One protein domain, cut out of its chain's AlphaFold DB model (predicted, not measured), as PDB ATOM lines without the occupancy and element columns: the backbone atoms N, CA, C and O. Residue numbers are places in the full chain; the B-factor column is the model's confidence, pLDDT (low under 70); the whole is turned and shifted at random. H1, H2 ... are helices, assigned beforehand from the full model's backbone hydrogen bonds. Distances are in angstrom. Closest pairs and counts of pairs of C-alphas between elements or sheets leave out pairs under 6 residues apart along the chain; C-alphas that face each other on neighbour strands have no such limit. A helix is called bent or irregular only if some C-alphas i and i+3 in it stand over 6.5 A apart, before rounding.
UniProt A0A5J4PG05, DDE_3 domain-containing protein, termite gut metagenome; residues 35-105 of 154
ATOM      1  N   LEU A  35     -20.912 -49.010 -40.891       86.81
ATOM      2  CA  LEU A  35     -22.208 -48.634 -41.466       86.81
ATOM      3  C   LEU A  35     -23.216 -48.182 -40.401       86.81
ATOM      4  O   LEU A  35     -23.995 -47.264 -40.654       86.81
ATOM      5  N   ILE A  36     -23.165 -48.768 -39.200       87.75
ATOM      6  CA  ILE A  36     -24.067 -48.412 -38.097       87.75
ATOM      7  C   ILE A  36     -23.807 -46.969 -37.650       87.75
ATOM      8  O   ILE A  36     -24.748 -46.205 -37.465       87.75
ATOM      9  N   GLU A  37     -22.542 -46.550 -37.570       88.25
ATOM     10  CA  GLU A  37     -22.178 -45.164 -37.239       88.25
ATOM     11  C   GLU A  37     -22.650 -44.168 -38.305       88.25
ATOM     12  O   GLU A  37     -23.099 -43.064 -37.987       88.25
ATOM     13  N   ARG A  38     -22.584 -44.550 -39.588       87.38
ATOM     14  CA  ARG A  38     -23.084 -43.724 -40.702       87.38
ATOM     15  C   ARG A  38     -24.600 -43.558 -40.622       87.38
ATOM     16  O   ARG A  38     -25.088 -42.429 -40.700       87.38
ATOM     17  N   LEU A  39     -25.323 -44.651 -40.388       88.62
ATOM     18  CA  LEU A  39     -26.766 -44.618 -40.163       88.62
ATOM     19  C   LEU A  39     -27.112 -43.766 -38.936       88.62
ATOM     20  O   LEU A  39     -27.999 -42.918 -38.996       88.62
ATOM     21  N   TRP A  40     -26.374 -43.927 -37.840       88.38
ATOM     22  CA  TRP A  40     -26.599 -43.174 -36.612       88.38
ATOM     23  C   TRP A  40     -26.395 -41.666 -36.792       88.38
ATOM     24  O   TRP A  40     -27.175 -40.868 -36.270       88.38
ATOM     25  N   LYS A  41     -25.393 -41.242 -37.573       87.75
ATOM     26  CA  LYS A  41     -25.225 -39.827 -37.951       87.75
ATOM     27  C   LYS A  41     -26.457 -39.284 -38.678       87.75
ATOM     28  O   LYS A  41     -26.890 -38.174 -38.375       87.75
ATOM     29  N   TRP A  42     -27.032 -40.064 -39.591       87.06
ATOM     30  CA  TRP A  42     -28.252 -39.679 -40.300       87.06
ATOM     31  C   TRP A  42     -29.469 -39.610 -39.366       87.06
ATOM     32  O   TRP A  42     -30.177 -38.604 -39.372       87.06
ATOM     33  N   ILE A  43     -29.663 -40.609 -38.496       89.31
ATOM     34  CA  ILE A  43     -30.756 -40.622 -37.505       89.31
ATOM     35  C   ILE A  43     -30.668 -39.395 -36.597       89.31
ATOM     36  O   ILE A  43     -31.669 -38.714 -36.386       89.31
ATOM     37  N   LYS A  44     -29.469 -39.059 -36.104       88.69
ATOM     38  CA  LYS A  44     -29.257 -37.849 -35.298       88.69
ATOM     39  C   LYS A  44     -29.647 -36.582 -36.059       88.69
ATOM     40  O   LYS A  44     -30.288 -35.711 -35.481       88.69
ATOM     41  N   LYS A  45     -29.318 -36.491 -37.349       88.12
ATOM     42  CA  LYS A  45     -29.690 -35.342 -38.184       88.12
ATOM     43  C   LYS A  45     -31.211 -35.218 -38.370       88.12
ATOM     44  O   LYS A  45     -31.717 -34.107 -38.348       88.12
ATOM     45  N   ASP A  46     -31.949 -36.317 -38.532       84.75
ATOM     46  CA  ASP A  46     -33.411 -36.257 -38.738       84.75
ATOM     47  C   ASP A  46     -34.204 -36.105 -37.427       84.75
ATOM     48  O   ASP A  46     -35.182 -35.359 -37.354       84.75
ATOM     49  N   CYS A  47     -33.797 -36.841 -36.389       86.06
ATOM     50  CA  CYS A  47     -34.535 -36.962 -35.131       86.06
ATOM     51  C   CYS A  47     -34.135 -35.903 -34.096       86.06
ATOM     52  O   CYS A  47     -34.998 -35.395 -33.378       86.06
ATOM     53  N   LEU A  48     -32.839 -35.588 -34.005       84.31
ATOM     54  CA  LEU A  48     -32.254 -34.842 -32.883       84.31
ATOM     55  C   LEU A  48     -31.768 -33.445 -33.252       84.31
ATOM     56  O   LEU A  48     -31.412 -32.667 -32.369       84.31
ATOM     57  N   TYR A  49     -31.754 -33.101 -34.538       85.69
ATOM     58  CA  TYR A  49     -31.362 -31.766 -34.957       85.69
ATOM     59  C   TYR A  49     -32.386 -30.737 -34.460       85.69
ATOM     60  O   TYR A  49     -33.547 -30.761 -34.866       85.69
ATOM     61  N   CYS A  50     -31.940 -29.866 -33.548       81.44
ATOM     62  CA  CYS A  50     -32.718 -28.786 -32.931       81.44
ATOM     63  C   CYS A  50     -34.023 -29.231 -32.242       81.44
ATOM     64  O   CYS A  50     -34.966 -28.449 -32.148       81.44
ATOM     65  N   LYS A  51     -34.097 -30.480 -31.761       85.38
ATOM     66  CA  LYS A  51     -35.283 -31.013 -31.076       85.38
ATOM     67  C   LYS A  51     -34.930 -31.506 -29.684       85.38
ATOM     68  O   LYS A  51     -34.103 -32.401 -29.526       85.38
ATOM     69  N   TYR A  52     -35.596 -30.932 -28.692       90.56
ATOM     70  CA  TYR A  52     -35.549 -31.395 -27.313       90.56
ATOM     71  C   TYR A  52     -36.755 -32.291 -27.022       90.56
ATOM     72  O   TYR A  52     -37.877 -31.989 -27.428       90.56
ATOM     73  N   TYR A  53     -36.518 -33.391 -26.309       91.19
ATOM     74  CA  TYR A  53     -37.562 -34.302 -25.853       91.19
ATOM     75  C   TYR A  53     -37.544 -34.338 -24.329       91.19
ATOM     76  O   TYR A  53     -36.576 -34.799 -23.733       91.19
ATOM     77  N   GLU A  54     -38.629 -33.888 -23.709       91.00
ATOM     78  CA  GLU A  54     -38.765 -33.840 -22.249       91.00
ATOM     79  C   GLU A  54     -38.863 -35.242 -21.623       91.00
ATOM     80  O   GLU A  54     -38.318 -35.509 -20.557       91.00
ATOM     81  N   ARG A  55     -39.539 -36.174 -22.310       94.69
ATOM     82  CA  ARG A  55     -39.752 -37.550 -21.843       94.69
ATOM     83  C   ARG A  55     -39.009 -38.554 -22.713       94.69
ATOM     84  O   ARG A  55     -39.064 -38.488 -23.944       94.69
ATOM     85  N   PHE A  56     -38.425 -39.566 -22.072       93.19
ATOM     86  CA  PHE A  56     -37.757 -40.676 -22.759       93.19
ATOM     87  C   PHE A  56     -38.688 -41.426 -23.727       93.19
ATOM     88  O   PHE A  56     -38.268 -41.834 -24.807       93.19
ATOM     89  N   SER A  57     -39.974 -41.559 -23.388       94.81
ATOM     90  CA  SER A  57     -40.975 -42.190 -24.256       94.81
ATOM     91  C   SER A  57     -41.137 -41.461 -25.592       94.81
ATOM     92  O   SER A  57     -41.226 -42.106 -26.636       94.81
ATOM     93  N   ASN A  58     -41.116 -40.126 -25.579       91.38
ATOM     94  CA  ASN A  58     -41.220 -39.307 -26.785       91.38
ATOM     95  C   ASN A  58     -39.954 -39.430 -27.640       91.38
ATOM     96  O   ASN A  58     -40.049 -39.591 -28.855       91.38
ATOM     97  N   PHE A  59     -38.780 -39.442 -27.001       92.00
ATOM     98  CA  PHE A  59     -37.502 -39.680 -27.672       92.00
ATOM     99  C   PHE A  59     -37.454 -41.054 -28.357       92.00
ATOM    100  O   PHE A  59     -37.114 -41.151 -29.538       92.00
ATOM    101  N   LYS A  60     -37.860 -42.116 -27.649       93.62
ATOM    102  CA  LYS A  60     -37.916 -43.477 -28.197       93.62
ATOM    103  C   LYS A  60     -38.855 -43.556 -29.405       93.62
ATOM    104  O   LYS A  60     -38.438 -44.032 -30.459       93.62
ATOM    105  N   LYS A  61     -40.075 -43.018 -29.285       93.38
ATOM    106  CA  LYS A  61     -41.052 -42.970 -30.390       93.38
ATOM    107  C   LYS A  61     -40.511 -42.217 -31.604       93.38
ATOM    108  O   LYS A  61     -40.726 -42.643 -32.736       93.38
ATOM    109  N   ALA A  62     -39.789 -41.117 -31.387       91.50
ATOM    110  CA  ALA A  62     -39.181 -40.358 -32.472       91.50
ATOM    111  C   ALA A  62     -38.116 -41.184 -33.214       91.50
ATOM    112  O   ALA A  62     -38.121 -41.218 -34.446       91.50
ATOM    113  N   ILE A  63     -37.257 -41.912 -32.488       91.88
ATOM    114  CA  ILE A  63     -36.278 -42.825 -33.096       91.88
ATOM    115  C   ILE A  63     -36.981 -43.927 -33.893       91.88
ATOM    116  O   ILE A  63     -36.654 -44.126 -35.064       91.88
ATOM    117  N   GLU A  64     -37.967 -44.604 -33.307       91.88
ATOM    118  CA  GLU A  64     -38.725 -45.669 -33.978       91.88
ATOM    119  C   GLU A  64     -39.386 -45.164 -35.267       91.88
ATOM    120  O   GLU A  64     -39.244 -45.785 -36.321       91.88
ATOM    121  N   ALA A  65     -40.008 -43.982 -35.227       89.62
ATOM    122  CA  ALA A  65     -40.586 -43.353 -36.411       89.62
ATOM    123  C   ALA A  65     -39.522 -43.041 -37.480       89.62
ATOM    124  O   ALA A  65     -39.759 -43.254 -38.671       89.62
ATOM    125  N   THR A  66     -38.331 -42.563 -37.095       88.00
ATOM    126  CA  THR A  66     -37.242 -42.342 -38.066       88.00
ATOM    127  C   THR A  66     -36.720 -43.636 -38.685       88.00
ATOM    128  O   THR A  66     -36.457 -43.661 -39.889       88.00
ATOM    129  N   LEU A  67     -36.645 -44.725 -37.917       88.19
ATOM    130  CA  LEU A  67     -36.264 -46.043 -38.427       88.19
ATOM    131  C   LEU A  67     -37.325 -46.607 -39.381       88.19
ATOM    132  O   LEU A  67     -36.983 -47.141 -40.435       88.19
ATOM    133  N   GLN A  68     -38.613 -46.412 -39.094       87.19
ATOM    134  CA  GLN A  68     -39.683 -46.796 -40.020       87.19
ATOM    135  C   GLN A  68     -39.572 -46.061 -41.364       87.19
ATOM    136  O   GLN A  68     -39.768 -46.674 -42.411       87.19
ATOM    137  N   LYS A  69     -39.179 -44.777 -41.383       82.62
ATOM    138  CA  LYS A  69     -38.937 -44.043 -42.645       82.62
ATOM    139  C   LYS A  69     -37.813 -44.661 -43.486       82.62
ATOM    140  O   LYS A  69     -37.886 -44.594 -44.715       82.62
ATOM    141  N   VAL A  70     -36.792 -45.230 -42.837       80.88
ATOM    142  CA  VAL A  70     -35.691 -45.947 -43.501       80.88
ATOM    143  C   VAL A  70     -36.217 -47.216 -44.169       80.88
ATOM    144  O   VAL A  70     -36.005 -47.404 -45.367       80.88
ATOM    145  N   VAL A  71     -36.966 -48.038 -43.429       79.25
ATOM    146  CA  VAL A  71     -37.542 -49.300 -43.933       79.25
ATOM    147  C   VAL A  71     -38.531 -49.049 -45.075       79.25
ATOM    148  O   VAL A  71     -38.461 -49.695 -46.118       79.25
ATOM    149  N   LEU A  72     -39.398 -48.045 -44.920       73.62
ATOM    150  CA  LEU A  72     -40.413 -47.663 -45.907       73.62
ATOM    151  C   LEU A  72     -39.836 -46.924 -47.127       73.62
ATOM    152  O   LEU A  72     -40.600 -46.461 -47.973       73.62
ATOM    153  N   LYS A  73     -38.503 -46.810 -47.248       65.94
ATOM    154  CA  LYS A  73     -37.818 -46.338 -48.462       65.94
ATOM    155  C   LYS A  73     -38.248 -44.933 -48.938       65.94
ATOM    156  O   LYS A  73     -38.032 -44.577 -50.093       65.94
ATOM    157  N   LYS A  74     -38.789 -44.086 -48.051       61.25
ATOM    158  CA  LYS A  74     -39.253 -42.724 -48.399       61.25
ATOM    159  C   LYS A  74     -38.115 -41.756 -48.776       61.25
ATOM    160  O   LYS A  74     -38.379 -40.739 -49.402       61.25
ATOM    161  N   ARG A  75     -36.858 -42.055 -48.412       62.19
ATOM    162  CA  ARG A  75     -35.656 -41.242 -48.716       62.19
ATOM    163  C   ARG A  75     -34.476 -42.106 -49.191       62.19
ATOM    164  O   ARG A  75     -33.416 -42.102 -48.575       62.19
ATOM    165  N   LYS A  76     -34.676 -42.877 -50.271       65.81
ATOM    166  CA  LYS A  76     -33.655 -43.788 -50.831       65.81
ATOM    167  C   LYS A  76     -32.360 -43.081 -51.227       65.81
ATOM    168  O   LYS A  76     -31.298 -43.516 -50.826       65.81
ATOM    169  N   VAL A  77     -32.438 -41.962 -51.948       73.06
ATOM    170  CA  VAL A  77     -31.264 -41.392 -52.638       73.06
ATOM    171  C   VAL A  77     -30.142 -40.978 -51.675       73.06
ATOM    172  O   VAL A  77     -28.989 -41.363 -51.859       73.06
ATOM    173  N   GLU A  78     -30.468 -40.242 -50.610       77.56
ATOM    174  CA  GLU A  78     -29.469 -39.849 -49.609       77.56
ATOM    175  C   GLU A  78     -28.952 -41.057 -48.826       77.56
ATOM    176  O   GLU A  78     -27.750 -41.178 -48.587       77.56
ATOM    177  N   LEU A  79     -29.844 -41.970 -48.440       80.69
ATOM    178  CA  LEU A  79     -29.481 -43.115 -47.617       80.69
ATOM    179  C   LEU A  79     -28.636 -44.139 -48.384       80.69
ATOM    180  O   LEU A  79     -27.666 -44.653 -47.834       80.69
ATOM    181  N   ASP A  80     -28.942 -44.375 -49.657       80.81
ATOM    182  CA  ASP A  80     -28.196 -45.276 -50.535       80.81
ATOM    183  C   ASP A  80     -26.758 -44.775 -50.701       80.81
ATOM    184  O   ASP A  80     -25.814 -45.553 -50.568       80.81
ATOM    185  N   SER A  81     -26.567 -43.457 -50.860       81.56
ATOM    186  CA  SER A  81     -25.232 -42.842 -50.865       81.56
ATOM    187  C   SER A  81     -24.493 -43.052 -49.531       81.56
ATOM    188  O   SER A  81     -23.297 -43.368 -49.504       81.56
ATOM    189  N   LEU A  82     -25.216 -42.951 -48.411       80.50
ATOM    190  CA  LEU A  82     -24.690 -43.056 -47.052       80.50
ATOM    191  C   LEU A  82     -24.464 -44.490 -46.573       80.50
ATOM    192  O   LEU A  82     -23.726 -44.647 -45.607       80.50
ATOM    193  N   LEU A  83     -25.039 -45.509 -47.207       82.56
ATOM    194  CA  LEU A  83     -24.847 -46.921 -46.855       82.56
ATOM    195  C   LEU A  83     -24.011 -47.687 -47.892       82.56
ATOM    196  O   LEU A  83     -23.854 -48.901 -47.797       82.56
ATOM    197  N   THR A  84     -23.416 -46.980 -48.857       83.75
ATOM    198  CA  THR A  84     -22.496 -47.570 -49.838       83.75
ATOM    199  C   THR A  84     -21.293 -48.266 -49.192       83.75
ATOM    200  O   THR A  84     -20.643 -47.724 -48.296       83.75
ATOM    201  N   LEU A  85     -20.910 -49.425 -49.742       78.12
ATOM    202  CA  LEU A  85     -19.670 -50.147 -49.411       78.12
ATOM    203  C   LEU A  85     -18.416 -49.553 -50.089       78.12
ATOM    204  O   LEU A  85     -17.328 -50.120 -50.013       78.12
ATOM    205  N   LYS A  86     -18.549 -48.410 -50.775       74.81
ATOM    206  CA  LYS A  86     -17.426 -47.681 -51.372       74.81
ATOM    207  C   LYS A  86     -16.808 -46.766 -50.318       74.81
ATOM    208  O   LYS A  86     -17.333 -45.693 -50.030       74.81
ATOM    209  N   PHE A  87     -15.693 -47.196 -49.736       74.06
ATOM    210  CA  PHE A  87     -15.009 -46.454 -48.678       74.06
ATOM    211  C   PHE A  87     -13.841 -45.634 -49.233       74.06
ATOM    212  O   PHE A  87     -13.007 -46.140 -49.981       74.06
ATOM    213  N   ARG A  88     -13.743 -44.363 -48.824       69.38
ATOM    214  CA  ARG A  88     -12.546 -43.549 -49.066       69.38
ATOM    215  C   ARG A  88     -11.544 -43.803 -47.943       69.38
ATOM    216  O   ARG A  88     -11.786 -43.425 -46.798       69.38
ATOM    217  N   LEU A  89     -10.402 -44.394 -48.279       66.25
ATOM    218  CA  LEU A  89      -9.259 -44.459 -47.374       66.25
ATOM    219  C   LEU A  89      -8.592 -43.082 -47.321       66.25
ATOM    220  O   LEU A  89      -8.088 -42.575 -48.323       66.25
ATOM    221  N   ILE A  90      -8.614 -42.453 -46.148       65.25
ATOM    222  CA  ILE A  90      -7.846 -41.234 -45.894       65.25
ATOM    223  C   ILE A  90      -6.438 -41.686 -45.517       65.25
ATOM    224  O   ILE A  90      -6.244 -42.311 -44.477       65.25
ATOM    225  N   ASN A  91      -5.454 -41.406 -46.373       64.88
ATOM    226  CA  ASN A  91      -4.062 -41.721 -46.074       64.88
ATOM    227  C   ASN A  91      -3.551 -40.751 -44.996       64.88
ATOM    228  O   ASN A  91      -3.197 -39.609 -45.293       64.88
ATOM    229  N   ILE A  92      -3.533 -41.214 -43.745       62.34
ATOM    230  CA  ILE A  92      -3.112 -40.423 -42.581       62.34
ATOM    231  C   ILE A  92      -1.667 -39.924 -42.753       62.34
ATOM    232  O   ILE A  92      -1.370 -38.808 -42.337       62.34
ATOM    233  N   LEU A  93      -0.795 -40.673 -43.442       61.81
ATOM    234  CA  LEU A  93       0.590 -40.258 -43.697       61.81
ATOM    235  C   LEU A  93       0.669 -39.047 -44.632       61.81
ATOM    236  O   LEU A  93       1.473 -38.152 -44.396       61.81
ATOM    237  N   ARG A  94      -0.212 -38.953 -45.639       58.00
ATOM    238  CA  ARG A  94      -0.306 -37.739 -46.473       58.00
ATOM    239  C   ARG A  94      -0.794 -36.535 -45.673       58.00
ATOM    240  O   ARG A  94      -0.352 -35.421 -45.929       58.00
ATOM    241  N   CYS A  95      -1.700 -36.742 -44.716       54.22
ATOM    242  CA  CYS A  95      -2.110 -35.676 -43.806       54.22
ATOM    243  C   CYS A  95      -0.951 -35.263 -42.894       54.22
ATOM    244  O   CYS A  95      -0.692 -34.072 -42.775       54.22
ATOM    245  N   TYR A  96      -0.220 -36.217 -42.312       61.09
ATOM    246  CA  TYR A  96       0.939 -35.914 -41.476       61.09
ATOM    247  C   TYR A  96       2.003 -35.136 -42.248       61.09
ATOM    248  O   TYR A  96       2.390 -34.077 -41.784       61.09
ATOM    249  N   GLU A  97       2.398 -35.572 -43.448       66.12
ATOM    250  CA  GLU A  97       3.368 -34.832 -44.273       66.12
ATOM    251  C   GLU A  97       2.893 -33.419 -44.629       66.12
ATOM    252  O   GLU A  97       3.671 -32.472 -44.578       66.12
ATOM    253  N   LYS A  98       1.595 -33.234 -44.902       69.19
ATOM    254  CA  LYS A  98       1.026 -31.903 -45.157       69.19
ATOM    255  C   LYS A  98       1.112 -30.976 -43.937       69.19
ATOM    256  O   LYS A  98       1.320 -29.778 -44.103       69.19
ATOM    257  N   TYR A  99       0.919 -31.505 -42.729       65.81
ATOM    258  CA  TYR A  99       0.926 -30.718 -41.487       65.81
ATOM    259  C   TYR A  99       2.275 -30.745 -40.753       65.81
ATOM    260  O   TYR A  99       2.468 -29.977 -39.816       65.81
ATOM    261  N   ARG A 100       3.229 -31.568 -41.202       66.00
ATOM    262  CA  ARG A 100       4.602 -31.680 -40.691       66.00
ATOM    263  C   ARG A 100       5.322 -30.329 -40.568       66.00
ATOM    264  O   ARG A 100       5.990 -30.143 -39.555       66.00
ATOM    265  N   PRO A 101       5.172 -29.369 -41.503       71.12
ATOM    266  CA  PRO A 101       5.827 -28.065 -41.388       71.12
ATOM    267  C   PRO A 101       5.281 -27.189 -40.251       71.12
ATOM    268  O   PRO A 101       5.973 -26.282 -39.805       71.12
ATOM    269  N   LEU A 102       4.057 -27.445 -39.771       68.31
ATOM    270  CA  LEU A 102       3.422 -26.677 -38.690       68.31
ATOM    271  C   LEU A 102       3.893 -27.105 -37.292       68.31
ATOM    272  O   LEU A 102       3.579 -26.440 -36.309       68.31
ATOM    273  N   PHE A 103       4.646 -28.203 -37.201       61.00
ATOM    274  CA  PHE A 103       5.244 -28.702 -35.966       61.00
ATOM    275  C   PHE A 103       6.773 -28.641 -36.093       61.00
ATOM    276  O   PHE A 103       7.406 -29.657 -36.401       61.00
ATOM    277  N   PRO A 104       7.389 -27.457 -35.912       54.47
ATOM    278  CA  PRO A 104       8.836 -27.323 -35.978       54.47
ATOM    279  C   PRO A 104       9.495 -28.213 -34.919       54.47
ATOM    280  O   PRO A 104       9.080 -28.259 -33.759       54.47
ATOM    281  N   ARG A 105      10.521 -28.958 -35.343       50.06
ATOM    282  CA  ARG A 105      11.366 -29.769 -34.463       50.06
ATOM    283  C   ARG A 105      12.160 -28.847 -33.547       50.06
ATOM    284  O   ARG A 105      13.279 -28.465 -33.869       50.06
TER     285      ARG A 105
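AT A GLANCE: This is residues 35 to 105 of the 154 residues of the protein "DDE_3 domain-containing protein" of termite gut metagenome (UniProt A0A5J4PG05). A small body of three helices bears a long arm that sticks out from it: residues 86 to 105, an extended stretch followed by H4, stand free of everything else. In the body, the part of H1 with residues 43 to 47 packs on the part of H2 with residues 62 to 67 at a steep angle, and short H3 comes near H1 and, with its first residue, near the last turn of H2. The printed part has 71 residues with four named helices, H1, H2, H3 and H4 along the chain, and no named strand; its class is all helix. The whole is extended, with a radius of gyration of the C-alphas of 18.5 A, and flat, spanning 55 by 31 by 16 A, the arm making much of the length.

IN THESE COORDINATES: The longest helix is H2, residues 56 to 71, 22.9 A from first to last C-alpha, beginning at C-alpha 56 (-37.757, -40.676, -22.759). H1, residues 35 to 48, is 19.1 A long and begins at C-alpha 35 (-22.208, -48.634, -41.466). H3, residues 76 to 82, is 9.8 A long. H4, residues 92 to 102, is 15.7 A long and ends at C-alpha 102 (3.422, -26.677, -38.690). H4 is irregular: C-alphas 98 and 101 are 7.2 A apart.

HOW THE PARTS SIT: H2 touches H1 with residues 62 to 67 alone, and H1 touches H2 with residues 43 to 47 alone. Their closest C-alphas, those of Ala 62 and Cys 47, are 6.3 A apart. The two helices run opposite ways at a steep tilt of 58 degrees. H2 and H3 are close but not clearly touching, about perpendicular at 77 degrees; their closest C-alphas, of Val 70 and Lys 76, are 7.9 A apart. H1 and H3 are also close but not clearly touching, with the closest C-alphas, of Arg 38 and Leu 82, 6.6 A apart. They run opposite ways at a steep tilt of 57 degrees. H4 is apart from H1, H2 and H3. In H1, H2 and H3 every O i to N i+4 pair is within hydrogen-bond range; in H4, 5 of 7 are.

THE WHOLE: The two C-alphas farthest apart, those of Leu 72 and Arg 105, are 56.0 A from each other. Without the stretches that stand free, residues 71 to 77 and 86 to 105, the body has 44 residues and spans 37 by 19 by 15 A. The printed part has no cut. The link H2 to H3 is tight, those from H1 to H2 and from H3 to H4 are short, and no link is long. The mean pLDDT of the printed part is 78.9; residues 73 to 76, 88 to 100 and 102 to 105 are under 70, and the mean of H4 is 64.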